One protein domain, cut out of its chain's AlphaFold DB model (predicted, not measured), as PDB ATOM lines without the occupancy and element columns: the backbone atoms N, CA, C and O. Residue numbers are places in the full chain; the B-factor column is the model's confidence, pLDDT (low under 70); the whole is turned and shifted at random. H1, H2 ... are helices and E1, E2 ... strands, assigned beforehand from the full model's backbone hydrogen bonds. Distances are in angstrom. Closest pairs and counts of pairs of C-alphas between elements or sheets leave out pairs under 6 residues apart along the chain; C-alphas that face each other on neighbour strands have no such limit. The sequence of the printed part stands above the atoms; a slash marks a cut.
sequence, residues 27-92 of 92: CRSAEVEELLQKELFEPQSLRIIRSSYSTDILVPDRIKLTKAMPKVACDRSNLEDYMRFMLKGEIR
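This is residues 27 to 92 of the 92 residues of the protein "ABC transporter related protein" of Cryptobacterium sp. CAG:338 (UniProt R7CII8). A two-stranded hairpin, E1 and E2, forms the core between helices H1 and H3; H2 sits near the end of E2, and E3 passes E2 between H2 and H3. There are 66 printed residues, with three named helices and three named strands in the order H1 E1 E2 H2 E3 H3. The sheet E1 - E2 is antiparallel and the class mixed. The whole is compact, radius of gyration of the C-alphas 10.9 A, spanning 26 by 24 by 21 A.

H1, residues 29 to 37, comes closest to E2, residues 55 to 59, at the C-alphas of Ser 29 and Thr 55, 6.7 A. E1, residues 47 to 50, forms the antiparallel hairpin with E2, with N 49 and O 56 2.8 A apart, within hydrogen-bond range. H2, residues 62 to 68, and E3, residues 73 to 76, have closest C-alphas Arg 62 and Cys 74, 6.4 A; E3 pairs with no named strand. H3, residues 79 to 88, comes closest to E1 at the C-alphas of Phe 85 and Arg 47, 6.1 A. H1, H2 and H3 are apart from each other; in each, every O i to N i+4 pair is within hydrogen-bond range.

H1 measures 12.5 A from C-alpha 29 at (-25.520, -22.055, 6.834), E2 12.5 A, and H3 14.1 A to C-alpha 88 at (-28.964, -39.423, 6.425).

The printed part has no cut and no long link; residues 43 and 92 are under pLDDT 70.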
ATOM      1  N   CYS A  27     -31.426 -24.649  11.236       89.00
ATOM      2  CA  CYS A  27     -30.364 -23.666  11.078       89.00
ATOM      3  C   CYS A  27     -30.197 -23.247   9.612       89.00
ATOM      4  O   CYS A  27     -30.452 -24.002   8.674       89.00
ATOM      5  N   ARG A  28     -29.695 -22.030   9.391       88.00
ATOM      6  CA  ARG A  28     -29.119 -21.625   8.096       88.00
ATOM      7  C   ARG A  28     -27.620 -21.890   8.105       88.00
ATOM      8  O   ARG A  28     -27.047 -22.056   9.175       88.00
ATOM      9  N   SER A  29     -26.972 -21.844   6.944       84.62
ATOM     10  CA  SER A  29     -25.520 -22.055   6.834       84.62
ATOM     11  C   SER A  29     -24.715 -21.205   7.829       84.62
ATOM     12  O   SER A  29     -23.844 -21.741   8.499       84.62
ATOM     13  N   ALA A  30     -25.086 -19.931   8.011       85.38
ATOM     14  CA  ALA A  30     -24.446 -19.037   8.981       85.38
ATOM     15  C   ALA A  30     -24.621 -19.495  10.445       85.38
ATOM     16  O   ALA A  30     -23.673 -19.463  11.224       85.38
ATOM     17  N   GLU A  31     -25.811 -19.978  10.811       87.88
ATOM     18  CA  GLU A  31     -26.095 -20.463  12.169       87.88
ATOM     19  C   GLU A  31     -25.372 -21.789  12.451       87.88
ATOM     20  O   GLU A  31     -24.931 -22.032  13.568       87.88
ATOM     21  N   VAL A  32     -25.218 -22.651  11.436       84.75
ATOM     22  CA  VAL A  32     -24.453 -23.903  11.557       84.75
ATOM     23  C   VAL A  32     -22.991 -23.594  11.870       84.75
ATOM     24  O   VAL A  32     -22.402 -24.242  12.729       84.75
ATOM     25  N   GLU A  33     -22.399 -22.619  11.180       85.94
ATOM     26  CA  GLU A  33     -21.021 -22.201  11.446       85.94
ATOM     27  C   GLU A  33     -20.879 -21.622  12.854       85.94
ATOM     28  O   GLU A  33     -19.966 -22.018  13.572       85.94
ATOM     29  N   GLU A  34     -21.814 -20.774  13.292       87.38
ATOM     30  CA  GLU A  34     -21.817 -20.249  14.662       87.38
ATOM     31  C   GLU A  34     -21.939 -21.371  15.708       87.38
ATOM     32  O   GLU A  34     -21.214 -21.375  16.704       87.38
ATOM     33  N   LEU A  35     -22.803 -22.359  15.472       83.69
ATOM     34  CA  LEU A  35     -22.969 -23.512  16.353       83.69
ATOM     35  C   LEU A  35     -21.690 -24.351  16.459       83.69
ATOM     36  O   LEU A  35     -21.310 -24.753  17.557       83.69
ATOM     37  N   LEU A  36     -21.023 -24.593  15.327       81.88
ATOM     38  CA  LEU A  36     -19.759 -25.329  15.284       81.88
ATOM     39  C   LEU A  36     -18.626 -24.547  15.961       81.88
ATOM     40  O   LEU A  36     -17.807 -25.151  16.640       81.88
ATOM     41  N   GLN A  37     -18.601 -23.218  15.826       84.38
ATOM     42  CA  GLN A  37     -17.632 -22.349  16.504       84.38
ATOM     43  C   GLN A  37     -17.837 -22.298  18.021       84.38
ATOM     44  O   GLN A  37     -16.883 -22.104  18.765       84.38
ATOM     45  N   LYS A  38     -19.080 -22.434  18.494       81.50
ATOM     46  CA  LYS A  38     -19.392 -22.414  19.928       81.50
ATOM     47  C   LYS A  38     -19.095 -23.738  20.635       81.50
ATOM     48  O   LYS A  38     -19.158 -23.749  21.861       81.50
ATOM     49  N   GLU A  39     -18.849 -24.825  19.893       79.56
ATOM     50  CA  GLU A  39     -18.556 -26.163  20.438       79.56
ATOM     51  C   GLU A  39     -19.543 -26.573  21.553       79.56
ATOM     52  O   GLU A  39     -19.180 -27.124  22.588       79.56
ATOM     53  N   LEU A  40     -20.830 -26.253  21.362       81.31
ATOM     54  CA  LEU A  40     -21.875 -26.407  22.390       81.31
ATOM     55  C   LEU A  40     -22.131 -27.863  22.793       81.31
ATOM     56  O   LEU A  40     -22.703 -28.128  23.854       81.31
ATOM     57  N   PHE A  41     -21.768 -28.787  21.911       82.38
ATOM     58  CA  PHE A  41     -22.024 -30.212  22.021       82.38
ATOM     59  C   PHE A  41     -20.758 -30.975  21.666       82.38
ATOM     60  O   PHE A  41     -19.918 -30.478  20.916       82.38
ATOM     61  N   GLU A  42     -20.639 -32.190  22.197       76.00
ATOM     62  CA  GLU A  42     -19.467 -33.014  21.935       76.00
ATOM     63  C   GLU A  42     -19.373 -33.387  20.450       76.00
ATOM     64  O   GLU A  42     -20.407 -33.661  19.818       76.00
ATOM     65  N   PRO A  43     -18.150 -33.439  19.896       67.31
ATOM     66  CA  PRO A  43     -17.943 -33.935  18.548       67.31
ATOM     67  C   PRO A  43     -18.517 -35.349  18.450       67.31
ATOM     68  O   PRO A  43     -18.399 -36.154  19.371       67.31
ATOM     69  N   GLN A  44     -19.161 -35.648  17.329       71.62
ATOM     70  CA  GLN A  44     -19.902 -36.881  17.048       71.62
ATOM     71  C   GLN A  44     -21.280 -37.021  17.712       71.62
ATOM     72  O   GLN A  44     -22.010 -37.965  17.392       71.62
ATOM     73  N   SER A  45     -21.679 -36.089  18.581       77.19
ATOM     74  CA  SER A  45     -23.039 -36.066  19.140       77.19
ATOM     75  C   SER A  45     -24.035 -35.327  18.248       77.19
ATOM     76  O   SER A  45     -25.245 -35.499  18.400       77.19
ATOM     77  N   LEU A  46     -23.545 -34.511  17.312       83.75
ATOM     78  CA  LEU A  46     -24.373 -33.753  16.388       83.75
ATOM     79  C   LEU A  46     -24.554 -34.515  15.082       83.75
ATOM     80  O   LEU A  46     -23.602 -35.045  14.507       83.75
ATOM     81  N   ARG A  47     -25.790 -34.525  14.577       86.69
ATOM     82  CA  ARG A  47     -26.082 -35.031  13.231       86.69
ATOM     83  C   ARG A  47     -26.679 -33.944  12.379       86.69
ATOM     84  O   ARG A  47     -27.695 -33.367  12.742       86.69
ATOM     85  N   ILE A  48     -26.070 -33.698  11.232       88.44
ATOM     86  CA  ILE A  48     -26.426 -32.590  10.357       88.44
ATOM     87  C   ILE A  48     -27.007 -33.152   9.064       88.44
ATOM     88  O   ILE A  48     -26.358 -33.928   8.369       88.44
ATOM     89  N   ILE A  49     -28.220 -32.732   8.720       89.00
ATOM     90  CA  ILE A  49     -28.837 -32.964   7.416       89.00
ATOM     91  C   ILE A  49     -28.921 -31.622   6.706       89.00
ATOM     92  O   ILE A  49     -29.632 -30.711   7.120       89.00
ATOM     93  N   ARG A  50     -28.204 -31.495   5.594       86.44
ATOM     94  CA  ARG A  50     -28.305 -30.315   4.736       86.44
ATOM     95  C   ARG A  50     -29.446 -30.515   3.743       86.44
ATOM     96  O   ARG A  50     -29.391 -31.408   2.901       86.44
ATOM     97  N   SER A  51     -30.470 -29.678   3.848       81.00
ATOM     98  CA  SER A  51     -31.558 -29.569   2.874       81.00
ATOM     99  C   SER A  51     -31.251 -28.432   1.884       81.00
ATOM    100  O   SER A  51     -30.351 -27.624   2.102       81.00
ATOM    101  N   SER A  52     -31.991 -28.334   0.774       78.94
ATOM    102  CA  SER A  52     -31.701 -27.336  -0.274       78.94
ATOM    103  C   SER A  52     -31.832 -25.872   0.171       78.94
ATOM    104  O   SER A  52     -31.200 -25.009  -0.427       78.94
ATOM    105  N   TYR A  53     -32.636 -25.586   1.200       76.81
ATOM    106  CA  TYR A  53     -32.904 -24.217   1.671       76.81
ATOM    107  C   TYR A  53     -32.636 -24.004   3.169       76.81
ATOM    108  O   TYR A  53     -32.623 -22.864   3.628       76.81
ATOM    109  N   SER A  54     -32.386 -25.083   3.913       83.94
ATOM    110  CA  SER A  54     -32.174 -25.081   5.362       83.94
ATOM    111  C   SER A  54     -31.233 -26.217   5.748       83.94
ATOM    112  O   SER A  54     -31.051 -27.165   4.991       83.94
ATOM    113  N   THR A  55     -30.624 -26.134   6.922       89.88
ATOM    114  CA  THR A  55     -29.823 -27.210   7.504       89.88
ATOM    115  C   THR A  55     -30.456 -27.636   8.812       89.88
ATOM    116  O   THR A  55     -30.553 -26.846   9.745       89.88
ATOM    117  N   ASP A  56     -30.867 -28.889   8.875       90.94
ATOM    118  CA  ASP A  56     -31.468 -29.475  10.057       90.94
ATOM    119  C   ASP A  56     -30.354 -30.139  10.878       90.94
ATOM    120  O   ASP A  56     -29.516 -30.855  10.326       90.94
ATOM    121  N   ILE A  57     -30.295 -29.886  12.184       89.44
ATOM    122  CA  ILE A  57     -29.288 -30.467  13.081       89.44
ATOM    123  C   ILE A  57     -29.990 -31.158  14.238       89.44
ATOM    124  O   ILE A  57     -30.705 -30.518  15.003       89.44
ATOM    125  N   LEU A  58     -29.746 -32.451  14.409       88.81
ATOM    126  CA  LEU A  58     -30.142 -33.162  15.612       88.81
ATOM    127  C   LEU A  58     -29.184 -32.792  16.744       88.81
ATOM    128  O   LEU A  58     -27.982 -33.063  16.662       88.81
ATOM    129  N   VAL A  59     -29.739 -32.197  17.795       88.00
ATOM    130  CA  VAL A  59     -29.031 -31.866  19.031       88.00
ATOM    131  C   VAL A  59     -29.528 -32.763  20.164       88.00
ATOM    132  O   VAL A  59     -30.734 -32.982  20.271       88.00
ATOM    133  N   PRO A  60     -28.642 -33.266  21.042       83.25
ATOM    134  CA  PRO A  60     -29.050 -34.103  22.172       83.25
ATOM    135  C   PRO A  60     -29.788 -33.313  23.262       83.25
ATOM    136  O   PRO A  60     -30.514 -33.894  24.060       83.25
ATOM    137  N   ASP A  61     -29.614 -31.988  23.302       86.69
ATOM    138  CA  ASP A  61     -30.236 -31.114  24.295       86.69
ATOM    139  C   ASP A  61     -30.722 -29.826  23.623       86.69
ATOM    140  O   ASP A  61     -29.948 -28.907  23.326       86.69
ATOM    141  N   ARG A  62     -32.035 -29.763  23.376       85.56
ATOM    142  CA  ARG A  62     -32.662 -28.589  22.753       85.56
ATOM    143  C   ARG A  62     -32.589 -27.346  23.634       85.56
ATOM    144  O   ARG A  62     -32.516 -26.236  23.122       85.56
ATOM    145  N   ILE A  63     -32.576 -27.507  24.959       85.38
ATOM    146  CA  ILE A  63     -32.574 -26.380  25.897       85.38
ATOM    147  C   ILE A  63     -31.219 -25.677  25.863       85.38
ATOM    148  O   ILE A  63     -31.174 -24.445  25.839       85.38
ATOM    149  N   LYS A  64     -30.117 -26.436  25.822       86.88
ATOM    150  CA  LYS A  64     -28.774 -25.868  25.622       86.88
ATOM    151  C   LYS A  64     -28.688 -25.081  24.323       86.88
ATOM    152  O   LYS A  64     -28.198 -23.953  24.339       86.88
ATOM    153  N   LEU A  65     -29.212 -25.643  23.233       87.19
ATOM    154  CA  LEU A  65     -29.240 -24.954  21.951       87.19
ATOM    155  C   LEU A  65     -30.054 -23.660  22.034       87.19
ATOM    156  O   LEU A  65     -29.522 -22.607  21.715       87.19
ATOM    157  N   THR A  66     -31.309 -23.708  22.489       87.00
ATOM    158  CA  THR A  66     -32.173 -22.519  22.569       87.00
ATOM    159  C   THR A  66     -31.580 -21.440  23.478       87.00
ATOM    160  O   THR A  66     -31.738 -20.255  23.206       87.00
ATOM    161  N   LYS A  67     -30.854 -21.817  24.538       87.44
ATOM    162  CA  LYS A  67     -30.134 -20.857  25.389       87.44
ATOM    163  C   LYS A  67     -28.947 -20.211  24.677       87.44
ATOM    164  O   LYS A  67     -28.721 -19.017  24.850       87.44
ATOM    165  N   ALA A  68     -28.185 -20.984  23.910       87.69
ATOM    166  CA  ALA A  68     -27.018 -20.481  23.194       87.69
ATOM    167  C   ALA A  68     -27.386 -19.699  21.924       87.69
ATOM    168  O   ALA A  68     -26.715 -18.726  21.583       87.69
ATOM    169  N   MET A  69     -28.448 -20.128  21.242       86.50
ATOM    170  CA  MET A  69     -28.935 -19.619  19.963       86.50
ATOM    171  C   MET A  69     -30.472 -19.512  19.979       86.50
ATOM    172  O   MET A  69     -31.161 -20.272  19.302       86.50
ATOM    173  N   PRO A  70     -31.052 -18.540  20.705       83.62
ATOM    174  CA  PRO A  70     -32.508 -18.365  20.777       83.62
ATOM    175  C   PRO A  70     -33.143 -17.929  19.446       83.62
ATOM    176  O   PRO A  70     -34.362 -17.924  19.314       83.62
ATOM    177  N   LYS A  71     -32.322 -17.531  18.466       86.50
ATOM    178  CA  LYS A  71     -32.754 -17.179  17.106       86.50
ATOM    179  C   LYS A  71     -33.007 -18.411  16.231       86.50
ATOM    180  O   LYS A  71     -33.708 -18.298  15.228       86.50
ATOM    181  N   VAL A  72     -32.432 -19.556  16.595       87.50
ATOM    182  CA  VAL A  72     -32.601 -20.820  15.880       87.50
ATOM    183  C   VAL A  72     -33.893 -21.475  16.347       87.50
ATOM    184  O   VAL A  72     -34.104 -21.678  17.543       87.50
ATOM    185  N   ALA A  73     -34.754 -21.829  15.394       87.31
ATOM    186  CA  ALA A  73     -35.931 -22.631  15.692       87.31
ATOM    187  C   ALA A  73     -35.477 -24.044  16.073       87.31
ATOM    188  O   ALA A  73     -34.752 -24.687  15.314       87.31
ATOM    189  N   CYS A  74     -35.872 -24.503  17.258       88.88
ATOM    190  CA  CYS A  74     -35.579 -25.850  17.716       88.88
ATOM    191  C   CYS A  74     -36.864 -26.556  18.117       88.88
ATOM    192  O   CYS A  74     -37.497 -26.193  19.110       88.88
ATOM    193  N   ASP A  75     -37.220 -27.569  17.339       87.56
ATOM    194  CA  ASP A  75     -38.392 -28.395  17.568       87.56
ATOM    195  C   ASP A  75     -38.014 -29.676  18.306       87.56
ATOM    196  O   ASP A  75     -36.865 -30.122  18.295       87.56
ATOM    197  N   ARG A  76     -38.981 -30.279  18.995       84.62
ATOM    198  CA  ARG A  76     -38.765 -31.562  19.669       84.62
ATOM    199  C   ARG A  76     -38.532 -32.649  18.618       84.62
ATOM    200  O   ARG A  76     -39.349 -32.808  17.716       84.62
ATOM    201  N   SER A  77     -37.464 -33.433  18.766       83.81
ATOM    202  CA  SER A  77     -37.259 -34.601  17.908       83.81
ATOM    203  C   SER A  77     -38.183 -35.742  18.324       83.81
ATOM    204  O   SER A  77     -38.379 -35.986  19.514       83.81
ATOM    205  N   ASN A  78     -38.717 -36.469  17.351       82.19
ATOM    206  CA  ASN A  78     -39.367 -37.757  17.577       82.19
ATOM    207  C   ASN A  78     -38.448 -38.900  17.101       82.19
ATOM    208  O   ASN A  78     -37.372 -38.671  16.541       82.19
ATOM    209  N   LEU A  79     -38.886 -40.141  17.315       81.06
ATOM    210  CA  LEU A  79     -38.135 -41.328  16.908       81.06
ATOM    211  C   LEU A  79     -37.899 -41.392  15.387       81.06
ATOM    212  O   LEU A  79     -36.831 -41.822  14.953       81.06
ATOM    213  N   GLU A  80     -38.867 -40.966  14.571       82.81
ATOM    214  CA  GLU A  80     -38.745 -40.979  13.107       82.81
ATOM    215  C   GLU A  80     -37.661 -40.013  12.630       82.81
ATOM    216  O   GLU A  80     -36.803 -40.389  11.829       82.81
ATOM    217  N   ASP A  81     -37.650 -38.796  13.166       83.12
ATOM    218  CA  ASP A  81     -36.604 -37.820  12.907       83.12
ATOM    219  C   ASP A  81     -35.253 -38.344  13.380       83.12
ATOM    220  O   ASP A  81     -34.293 -38.344  12.612       83.12
ATOM    221  N   TYR A  82     -35.171 -38.886  14.596       80.94
ATOM    222  CA  TYR A  82     -33.935 -39.471  15.105       80.94
ATOM    223  C   TYR A  82     -33.379 -40.544  14.155       80.94
ATOM    224  O   TYR A  82     -32.195 -40.512  13.804       80.94
ATOM    225  N   MET A  83     -34.228 -41.452  13.664       82.81
ATOM    226  CA  MET A  83     -33.840 -42.455  12.669       82.81
ATOM    227  C   MET A  83     -33.433 -41.823  11.335       82.81
ATOM    228  O   MET A  83     -32.439 -42.232  10.732       82.81
ATOM    229  N   ARG A  84     -34.150 -40.795  10.873       83.88
ATOM    230  CA  ARG A  84     -33.805 -40.053   9.655       83.88
ATOM    231  C   ARG A  84     -32.415 -39.431   9.766       83.88
ATOM    232  O   ARG A  84     -31.629 -39.550   8.827       83.88
ATOM    233  N   PHE A  85     -32.091 -38.828  10.905       84.81
ATOM    234  CA  PHE A  85     -30.765 -38.295  11.206       84.81
ATOM    235  C   PHE A  85     -29.711 -39.390  11.326       84.81
ATOM    236  O   PHE A  85     -28.623 -39.228  10.791       84.81
ATOM    237  N   MET A  86     -30.016 -40.527  11.949       80.50
ATOM    238  CA  MET A  86     -29.103 -41.679  12.001       80.50
ATOM    239  C   MET A  86     -28.748 -42.218  10.609       80.50
ATOM    240  O   MET A  86     -27.629 -42.676  10.404       80.50
ATOM    241  N   LEU A  87     -29.699 -42.185   9.671       81.94
ATOM    242  CA  LEU A  87     -29.546 -42.741   8.325       81.94
ATOM    243  C   LEU A  87     -28.964 -41.748   7.311       81.94
ATOM    244  O   LEU A  87     -28.236 -42.158   6.411       81.94
ATOM    245  N   LYS A  88     -29.327 -40.463   7.407       82.62
ATOM    246  CA  LYS A  88     -28.964 -39.423   6.425       82.62
ATOM    247  C   LYS A  88     -28.086 -38.308   6.980       82.62
ATOM    248  O   LYS A  88     -27.575 -37.514   6.198       82.62
ATOM    249  N   GLY A  89     -27.981 -38.193   8.299       79.38
ATOM    250  CA  GLY A  89     -27.233 -37.130   8.950       79.38
ATOM    251  C   GLY A  89     -25.742 -37.418   8.947       79.38
ATOM    252  O   GLY A  89     -25.301 -38.500   9.330       79.38
ATOM    253  N   GLU A  90     -24.962 -36.422   8.549       82.62
ATOM    254  CA  GLU A  90     -23.516 -36.441   8.718       82.62
ATOM    255  C   GLU A  90     -23.185 -36.204  10.192       82.62
ATOM    256  O   GLU A  90     -23.688 -35.264  10.811       82.62
ATOM    257  N   ILE A  91     -22.353 -37.077  10.753       78.38
ATOM    258  CA  ILE A  91     -21.890 -36.981  12.137       78.38
ATOM    259  C   ILE A  91     -20.794 -35.912  12.195       78.38
ATOM    260  O   ILE A  91     -19.838 -35.983  11.418       78.38
ATOM    261  N   ARG A  92     -20.935 -34.932  13.094       68.69
ATOM    262  CA  ARG A  92     -19.945 -33.866  13.294       68.69
ATOM    263  C   ARG A  92     -19.570 -33.702  14.753       68.69
ATOM    264  O   ARG A  92     -20.464 -33.862  15.611       68.69
TER     265      ARG A  92